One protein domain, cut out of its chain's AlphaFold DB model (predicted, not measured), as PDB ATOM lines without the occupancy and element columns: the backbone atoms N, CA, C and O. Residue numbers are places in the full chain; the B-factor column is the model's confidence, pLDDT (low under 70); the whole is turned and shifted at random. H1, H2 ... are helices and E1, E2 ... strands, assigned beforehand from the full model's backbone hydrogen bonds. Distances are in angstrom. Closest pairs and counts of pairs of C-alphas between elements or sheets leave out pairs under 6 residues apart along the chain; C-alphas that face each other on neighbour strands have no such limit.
ATOM      1  N   GLN A 112     -16.412  49.133  -2.418       95.19
ATOM      2  CA  GLN A 112     -16.004  49.690  -1.136       95.19
ATOM      3  C   GLN A 112     -16.709  48.882  -0.052       95.19
ATOM      4  O   GLN A 112     -17.935  48.805  -0.039       95.19
ATOM      5  N   LEU A 113     -15.929  48.251   0.822       95.00
ATOM      6  CA  LEU A 113     -16.422  47.376   1.881       95.00
ATOM      7  C   LEU A 113     -15.763  47.764   3.211       95.00
ATOM      8  O   LEU A 113     -14.616  48.230   3.194       95.00
ATOM      9  N   PRO A 114     -16.432  47.525   4.353       93.75
ATOM     10  CA  PRO A 114     -15.761  47.475   5.643       93.75
ATOM     11  C   PRO A 114     -14.538  46.548   5.595       93.75
ATOM     12  O   PRO A 114     -14.499  45.563   4.855       93.75
ATOM     13  N   THR A 115     -13.504  46.877   6.373       93.06
ATOM     14  CA  THR A 115     -12.194  46.204   6.262       93.06
ATOM     15  C   THR A 115     -12.290  44.704   6.556       93.06
ATOM     16  O   THR A 115     -11.674  43.911   5.845       93.06
ATOM     17  N   ALA A 116     -13.084  44.315   7.560       93.19
ATOM     18  CA  ALA A 116     -13.315  42.915   7.913       93.19
ATOM     19  C   ALA A 116     -13.999  42.137   6.775       93.19
ATOM     20  O   ALA A 116     -13.486  41.102   6.349       93.19
ATOM     21  N   ASP A 117     -15.076  42.680   6.208       93.62
ATOM     22  CA  ASP A 117     -15.803  42.060   5.092       93.62
ATOM     23  C   ASP A 117     -14.918  41.915   3.851       93.62
ATOM     24  O   ASP A 117     -14.869  40.859   3.217       93.62
ATOM     25  N   GLY A 118     -14.151  42.960   3.526       94.94
ATOM     26  CA  GLY A 118     -13.176  42.917   2.440       94.94
ATOM     27  C   GLY A 118     -12.112  41.836   2.653       94.94
ATOM     28  O   GLY A 118     -11.726  41.157   1.697       94.94
ATOM     29  N   ALA A 119     -11.673  41.633   3.899       95.00
ATOM     30  CA  ALA A 119     -10.730  40.579   4.254       95.00
ATOM     31  C   ALA A 119     -11.326  39.177   4.099       95.00
ATOM     32  O   ALA A 119     -10.662  38.304   3.534       95.00
ATOM     33  N   LEU A 120     -12.575  38.975   4.529       94.44
ATOM     34  CA  LEU A 120     -13.302  37.713   4.374       94.44
ATOM     35  C   LEU A 120     -13.496  37.358   2.896       94.44
ATOM     36  O   LEU A 120     -13.086  36.277   2.470       94.44
ATOM     37  N   VAL A 121     -14.008  38.294   2.088       95.25
ATOM     38  CA  VAL A 121     -14.148  38.112   0.632       95.25
ATOM     39  C   VAL A 121     -12.790  37.807   0.005       95.25
ATOM     40  O   VAL A 121     -12.635  36.846  -0.748       95.25
ATOM     41  N   GLY A 122     -11.770  38.602   0.335       95.25
ATOM     42  CA  GLY A 122     -10.427  38.426  -0.200       95.25
ATOM     43  C   GLY A 122      -9.808  37.068   0.140       95.25
ATOM     44  O   GLY A 122      -9.099  36.517  -0.709       95.25
ATOM     45  N   SER A 123     -10.083  36.548   1.340       95.31
ATOM     46  CA  SER A 123      -9.616  35.245   1.812       95.31
ATOM     47  C   SER A 123     -10.372  34.086   1.165       95.31
ATOM     48  O   SER A 123      -9.738  33.135   0.710       95.31
ATOM     49  N   GLN A 124     -11.696  34.187   1.015       95.94
ATOM     50  CA  GLN A 124     -12.491  33.168   0.323       95.94
ATOM     51  C   GLN A 124     -12.054  33.012  -1.139       95.94
ATOM     52  O   GLN A 124     -11.850  31.898  -1.618       95.94
ATOM     53  N   LEU A 125     -11.814  34.128  -1.835       96.25
ATOM     54  CA  LEU A 125     -11.301  34.103  -3.208       96.25
ATOM     55  C   LEU A 125      -9.903  33.477  -3.304       96.25
ATOM     56  O   LEU A 125      -9.609  32.789  -4.279       96.25
ATOM     57  N   ASP A 126      -9.029  33.724  -2.320       95.25
ATOM     58  CA  ASP A 126      -7.717  33.070  -2.251       95.25
ATOM     59  C   ASP A 126      -7.862  31.558  -2.024       95.25
ATOM     60  O   ASP A 126      -7.221  30.790  -2.738       95.25
ATOM     61  N   ALA A 127      -8.729  31.135  -1.100       94.62
ATOM     62  CA  ALA A 127      -8.959  29.727  -0.784       94.62
ATOM     63  C   ALA A 127      -9.498  28.945  -1.993       94.62
ATOM     64  O   ALA A 127      -8.964  27.892  -2.337       94.62
ATOM     65  N   MET A 128     -10.487  29.494  -2.705       95.44
ATOM     66  CA  MET A 128     -10.999  28.897  -3.944       95.44
ATOM     67  C   MET A 128      -9.933  28.843  -5.043       95.44
ATOM     68  O   MET A 128      -9.800  27.832  -5.730       95.44
ATOM     69  N   ALA A 129      -9.139  29.908  -5.200       95.31
ATOM     70  CA  ALA A 129      -8.080  29.953  -6.204       95.31
ATOM     71  C   ALA A 129      -6.924  28.981  -5.908       95.31
ATOM     72  O   ALA A 129      -6.249  28.537  -6.839       95.31
ATOM     73  N   GLU A 130      -6.668  28.673  -4.638       92.62
ATOM     74  CA  GLU A 130      -5.636  27.733  -4.186       92.62
ATOM     75  C   GLU A 130      -6.131  26.282  -4.111       92.62
ATOM     76  O   GLU A 130      -5.304  25.373  -4.106       92.62
ATOM     77  N   GLY A 131      -7.450  26.060  -4.126       90.50
ATOM     78  CA  GLY A 131      -8.068  24.731  -4.103       90.50
ATOM     79  C   GLY A 131      -7.917  23.913  -5.392       90.50
ATOM     80  O   GLY A 131      -8.235  22.729  -5.393       90.50
ATOM     81  N   VAL A 132      -7.425  24.509  -6.485       91.12
ATOM     82  CA  VAL A 132      -7.154  23.789  -7.744       91.12
ATOM     83  C   VAL A 132      -5.745  23.196  -7.779       91.12
ATOM     84  O   VAL A 132      -4.831  23.647  -7.081       91.12
ATOM     85  N   HIS A 133      -5.529  22.210  -8.651       90.00
ATOM     86  CA  HIS A 133      -4.225  21.574  -8.799       90.00
ATOM     87  C   HIS A 133      -3.135  22.551  -9.257       90.00
ATOM     88  O   HIS A 133      -3.362  23.511  -9.993       90.00
ATOM     89  N   ARG A 220     -12.541  26.919   2.477       89.00
ATOM     90  CA  ARG A 220     -12.959  28.056   3.307       89.00
ATOM     91  C   ARG A 220     -11.828  29.060   3.486       89.00
ATOM     92  O   ARG A 220     -10.735  28.716   3.940       89.00
ATOM     93  N   GLY A 221     -12.111  30.316   3.162       91.12
ATOM     94  CA  GLY A 221     -11.256  31.448   3.482       91.12
ATOM     95  C   GLY A 221     -11.076  31.576   4.990       91.12
ATOM     96  O   GLY A 221     -12.037  31.526   5.749       91.12
ATOM     97  N   THR A 222      -9.833  31.746   5.430       93.06
ATOM     98  CA  THR A 222      -9.498  32.047   6.826       93.06
ATOM     99  C   THR A 222      -8.835  33.416   6.894       93.06
ATOM    100  O   THR A 222      -7.900  33.696   6.138       93.06
ATOM    101  N   ILE A 223      -9.308  34.281   7.784       94.75
ATOM    102  CA  ILE A 223      -8.598  35.507   8.159       94.75
ATOM    103  C   ILE A 223      -7.981  35.320   9.539       94.75
ATOM    104  O   ILE A 223      -8.473  34.540  10.352       94.75
ATOM    105  N   PHE A 224      -6.899  36.040   9.802       94.56
ATOM    106  CA  PHE A 224      -6.252  36.029  11.103       94.56
ATOM    107  C   PHE A 224      -6.357  37.412  11.716       94.56
ATOM    108  O   PHE A 224      -5.959  38.404  11.098       94.56
ATOM    109  N   VAL A 225      -6.883  37.448  12.935       95.06
ATOM    110  CA  VAL A 225      -7.097  38.672  13.699       95.06
ATOM    111  C   VAL A 225      -6.332  38.565  15.008       95.06
ATOM    112  O   VAL A 225      -6.345  37.520  15.656       95.06
ATOM    113  N   VAL A 226      -5.637  39.635  15.374       93.75
ATOM    114  CA  VAL A 226      -4.911  39.757  16.638       93.75
ATOM    115  C   VAL A 226      -5.550  40.870  17.449       93.75
ATOM    116  O   VAL A 226      -5.674  41.984  16.953       93.75
ATOM    117  N   ALA A 227      -5.917  40.582  18.691       93.06
ATOM    118  CA  ALA A 227      -6.479  41.544  19.630       93.06
ATOM    119  C   ALA A 227      -5.894  41.318  21.025       93.06
ATOM    120  O   ALA A 227      -5.408  40.220  21.321       93.06
ATOM    121  N   ASN A 228      -5.963  42.339  21.879       88.69
ATOM    122  CA  ASN A 228      -5.736  42.141  23.305       88.69
ATOM    123  C   ASN A 228      -6.923  41.379  23.910       88.69
ATOM    124  O   ASN A 228      -8.066  41.529  23.474       88.69
ATOM    125  N   GLU A 229      -6.651  40.579  24.937       89.44
ATOM    126  CA  GLU A 229      -7.697  39.887  25.696       89.44
ATOM    127  C   GLU A 229      -8.643  40.883  26.384       89.44
ATOM    128  O   GLU A 229      -9.855  40.699  26.324       89.44
ATOM    129  N   SER A 230      -8.108  41.984  26.920       87.31
ATOM    130  CA  SER A 230      -8.875  43.080  27.534       87.31
ATOM    131  C   SER A 230      -9.883  43.711  26.567       87.31
ATOM    132  O   SER A 230     -11.033  43.950  26.932       87.31
ATOM    133  N   THR A 231      -9.504  43.891  25.297       89.31
ATOM    134  CA  THR A 231     -10.400  44.400  24.250       89.31
ATOM    135  C   THR A 231     -11.571  43.451  23.999       89.31
ATOM    136  O   THR A 231     -12.724  43.884  23.908       89.31
ATOM    137  N   LEU A 232     -11.292  42.144  23.915       91.00
ATOM    138  CA  LEU A 232     -12.321  41.114  23.741       91.00
ATOM    139  C   LEU A 232     -13.232  40.996  24.969       91.00
ATOM    140  O   LEU A 232     -14.424  40.752  24.809       91.00
ATOM    141  N   ALA A 233     -12.686  41.197  26.170       86.06
ATOM    142  CA  ALA A 233     -13.425  41.192  27.431       86.06
ATOM    143  C   ALA A 233     -14.258  42.469  27.665       86.06
ATOM    144  O   ALA A 233     -15.056  42.514  28.600       86.06
ATOM    145  N   GLY A 234     -14.096  43.501  26.828       85.50
ATOM    146  CA  GLY A 234     -14.797  44.780  26.978       85.50
ATOM    147  C   GLY A 234     -14.208  45.698  28.053       85.50
ATOM    148  O   GLY A 234     -14.873  46.639  28.479       85.50
ATOM    149  N   GLU A 235     -12.980  45.437  28.505       84.50
ATOM    150  CA  GLU A 235     -12.280  46.262  29.499       84.50
ATOM    151  C   GLU A 235     -11.688  47.537  28.881       84.50
ATOM    152  O   GLU A 235     -11.532  48.555  29.557       84.50
ATOM    153  N   ASP A 236     -11.364  47.483  27.588       85.00
ATOM    154  CA  ASP A 236     -10.907  48.612  26.789       85.00
ATOM    155  C   ASP A 236     -11.417  48.521  25.344       85.00
ATOM    156  O   ASP A 236     -11.919  47.488  24.903       85.00
ATOM    157  N   ASP A 237     -11.251  49.620  24.608       84.56
ATOM    158  CA  ASP A 237     -11.523  49.707  23.172       84.56
ATOM    159  C   ASP A 237     -10.220  49.897  22.373       84.56
ATOM    160  O   ASP A 237     -10.136  50.746  21.483       84.56
ATOM    161  N   ASP A 238      -9.156  49.167  22.726       85.44
ATOM    162  CA  ASP A 238      -7.949  49.141  21.897       85.44
ATOM    163  C   ASP A 238      -8.237  48.488  20.528       85.44
ATOM    164  O   ASP A 238      -9.030  47.558  20.399       85.44
ATOM    165  N   ASP A 239      -7.569  48.962  19.475       87.06
ATOM    166  CA  ASP A 239      -7.715  48.366  18.145       87.06
ATOM    167  C   ASP A 239      -7.165  46.930  18.092       87.06
ATOM    168  O   ASP A 239      -6.086  46.622  18.613       87.06
ATOM    169  N   ALA A 240      -7.835  46.091  17.306       92.50
ATOM    170  CA  ALA A 240      -7.303  44.820  16.834       92.50
ATOM    171  C   ALA A 240      -6.649  44.970  15.451       92.50
ATOM    172  O   ALA A 240      -6.759  45.998  14.790       92.50
ATOM    173  N   LEU A 241      -5.952  43.937  14.983       92.44
ATOM    174  CA  LEU A 241      -5.253  43.908  13.700       92.44
ATOM    175  C   LEU A 241      -5.722  42.717  12.863       92.44
ATOM    176  O   LEU A 241      -5.563  41.575  13.288       92.44
ATOM    177  N   ILE A 242      -6.177  42.967  11.634       94.38
ATOM    178  CA  ILE A 242      -6.342  41.921  10.616       94.38
ATOM    179  C   ILE A 242      -5.039  41.796   9.812       94.38
ATOM    180  O   ILE A 242      -4.571  42.783   9.229       94.38
ATOM    181  N   ASP A 243      -4.464  40.589   9.741       91.44
ATOM    182  CA  ASP A 243      -3.228  40.338   8.983       91.44
ATOM    183  C   ASP A 243      -3.377  40.755   7.510       91.44
ATOM    184  O   ASP A 243      -4.351  40.422   6.837       91.44
ATOM    185  N   GLY A 244      -2.407  41.517   7.006       88.31
ATOM    186  CA  GLY A 244      -2.407  42.053   5.642       88.31
ATOM    187  C   GLY A 244      -3.359  43.230   5.364       88.31
ATOM    188  O   GLY A 244      -3.165  43.898   4.350       88.31
ATOM    189  N   TYR A 245      -4.323  43.540   6.241       89.62
ATOM    190  CA  TYR A 245      -5.299  44.626   6.032       89.62
ATOM    191  C   TYR A 245      -5.080  45.825   6.962       89.62
ATOM    192  O   TYR A 245      -5.189  46.973   6.521       89.62
ATOM    193  N   GLY A 246      -4.693  45.581   8.215       89.62
ATOM    194  CA  GLY A 246      -4.407  46.629   9.195       89.62
ATOM    195  C   GLY A 246      -5.418  46.698  10.348       89.62
ATOM    196  O   GLY A 246      -6.175  45.746  10.552       89.62
ATOM    197  N   PRO A 247      -5.373  47.785  11.141       90.38
ATOM    198  CA  PRO A 247      -6.183  47.925  12.346       90.38
ATOM    199  C   PRO A 247      -7.693  47.947  12.081       90.38
ATOM    200  O   PRO A 247      -8.126  48.517  11.073       90.38
ATOM    201  N   ILE A 248      -8.457  47.371  13.007       92.69
ATOM    202  CA  ILE A 248      -9.921  47.399  13.103       92.69
ATOM    203  C   ILE A 248     -10.334  47.776  14.532       92.69
ATOM    204  O   ILE A 248      -9.576  47.547  15.473       92.69
ATOM    205  N   ASP A 249     -11.524  48.346  14.686       91.94
ATOM    206  CA  ASP A 249     -12.065  48.751  15.986       91.94
ATOM    207  C   ASP A 249     -12.463  47.556  16.872       91.94
ATOM    208  O   ASP A 249     -12.632  46.425  16.403       91.94
ATOM    209  N   ALA A 250     -12.628  47.842  18.165       90.94
ATOM    210  CA  ALA A 250     -12.978  46.870  19.192       90.94
ATOM    211  C   ALA A 250     -14.324  46.164  18.926       90.94
ATOM    212  O   ALA A 250     -14.433  44.954  19.124       90.94
ATOM    213  N   ASP A 251     -15.328  46.878  18.413       90.94
ATOM    214  CA  ASP A 251     -16.644  46.292  18.131       90.94
ATOM    215  C   ASP A 251     -16.563  45.307  16.962       90.94
ATOM    216  O   ASP A 251     -17.035  44.178  17.075       90.94
ATOM    217  N   SER A 252     -15.862  45.677  15.884       92.81
ATOM    218  CA  SER A 252     -15.588  44.771  14.761       92.81
ATOM    219  C   SER A 252     -14.930  43.467  15.211       92.81
ATOM    220  O   SER A 252     -15.282  42.396  14.718       92.81
ATOM    221  N   VAL A 253     -13.948  43.520  16.118       94.75
ATOM    222  CA  VAL A 253     -13.275  42.291  16.558       94.75
ATOM    223  C   VAL A 253     -14.125  41.460  17.514       94.75
ATOM    224  O   VAL A 253     -14.050  40.236  17.445       94.75
ATOM    225  N   ARG A 254     -14.967  42.081  18.350       94.12
ATOM    226  CA  ARG A 254     -15.945  41.368  19.190       94.12
ATOM    227  C   ARG A 254     -16.996  40.665  18.330       94.12
ATOM    228  O   ARG A 254     -17.255  39.487  18.544       94.12
ATOM    229  N   GLU A 255     -17.516  41.332  17.298       93.19
ATOM    230  CA  GLU A 255     -18.423  40.725  16.313       93.19
ATOM    231  C   GLU A 255     -17.781  39.509  15.631       93.19
ATOM    232  O   GLU A 255     -18.380  38.437  15.564       93.19
ATOM    233  N   LEU A 256     -16.531  39.644  15.172       94.19
ATOM    234  CA  LEU A 256     -15.788  38.526  14.585       94.19
ATOM    235  C   LEU A 256     -15.527  37.405  15.601       94.19
ATOM    236  O   LEU A 256     -15.529  36.239  15.224       94.19
ATOM    237  N   ALA A 257     -15.301  37.736  16.873       93.81
ATOM    238  CA  ALA A 257     -15.005  36.772  17.926       93.81
ATOM    239  C   ALA A 257     -16.194  35.857  18.266       93.81
ATOM    240  O   ALA A 257     -15.965  34.728  18.704       93.81
ATOM    241  N   GLU A 258     -17.422  36.332  18.055       92.38
ATOM    242  CA  GLU A 258     -18.672  35.603  18.315       92.38
ATOM    243  C   GLU A 258     -19.235  34.897  17.069       92.38
ATOM    244  O   GLU A 258     -20.235  34.185  17.151       92.38
ATOM    245  N   ALA A 259     -18.594  35.051  15.907       89.38
ATOM    246  CA  ALA A 259     -18.988  34.331  14.703       89.38
ATOM    247  C   ALA A 259     -18.796  32.811  14.867       89.38
ATOM    248  O   ALA A 259     -17.787  32.359  15.415       89.38
ATOM    249  N   GLU A 260     -19.727  32.027  14.311       84.62
ATOM    250  CA  GLU A 260     -19.806  30.560  14.438       84.62
ATOM    251  C   GLU A 260     -18.484  29.838  14.110       84.62
ATOM    252  O   GLU A 260     -18.076  28.906  14.799       84.62
ATOM    253  N   PHE A 261     -17.765  30.302  13.085       85.75
ATOM    254  CA  PHE A 261     -16.539  29.669  12.593       85.75
ATOM    255  C   PHE A 261     -15.263  30.338  13.119       85.75
ATOM    256  O   PHE A 261     -14.314  30.573  12.365       85.75
ATOM    257  N   THR A 262     -15.221  30.622  14.423       90.00
ATOM    258  CA  THR A 262     -14.091  31.303  15.067       90.00
ATOM    259  C   THR A 262     -13.307  30.395  16.001       90.00
ATOM    260  O   THR A 262     -13.847  29.721  16.873       90.00
ATOM    261  N   ARG A 263     -11.976  30.435  15.874       90.19
ATOM    262  CA  ARG A 263     -11.051  29.772  16.799       90.19
ATOM    263  C   ARG A 263     -10.202  30.797  17.540       90.19
ATOM    264  O   ARG A 263      -9.331  31.428  16.945       90.19
ATOM    265  N   LYS A 264     -10.381  30.877  18.859       90.75
ATOM    266  CA  LYS A 264      -9.588  31.736  19.749       90.75
ATOM    267  C   LYS A 264      -8.334  30.985  20.225       90.75
ATOM    268  O   LYS A 264      -8.392  29.801  20.561       90.75
ATOM    269  N   VAL A 265      -7.178  31.650  20.217       88.12
ATOM    270  CA  VAL A 265      -5.905  31.097  20.712       88.12
ATOM    271  C   VAL A 265      -5.232  32.148  21.587       88.12
ATOM    272  O   VAL A 265      -4.790  33.172  21.077       88.12
TER     273      VAL A 265
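This is residues 112 to 133 and 220 to 265 of the 432 residues of the protein "DUF222 domain-containing protein" of Gordonia polyisoprenivorans (strain DSM 44266 / VH2) (UniProt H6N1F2). What stands out? A small hairpin of E1 and E2 has H3 next to E1; H1 starts near the hairpin and reaches away as an arm, while H2 packs on H3 towards the other end. What is printed? 68 residues, mostly helix in their named elements, run H1, H2, E1, E2, H3, with antiparallel strands. How large? Elongated, 46 by 26 by 17 A, it is only just compact, close to loose, with a radius of gyration of the C-alphas of 12.8 A.

Where are the strands? E1 is residues 240 to 242; E2 is 246 to 248. Where are the helices? H1, residues 115 to 130, begins at C-alpha 115 (-12.194, 46.204, 6.262) and is 22.2 A long. H2 is 229 to 233; H3, 250 to 257, 10.4 A long, ends at C-alpha 257 (-15.005, 36.772, 17.926).

How do E1 and E2 pair? N 240 and O 248 are within hydrogen-bond range, 2.9 A. Which helices touch? H2 and H3, closest at the C-alphas of Leu 232 and Arg 254, 5.8 A. Are the helix backbones complete? Every O i to N i+4 pair in H1, H2 and H3 is within hydrogen-bond range.

Is there a cut? Residues 134 to 219 are not printed; C-alphas 133 and 220 are 16.3 A apart. Is confidence low? No printed residue is under 70.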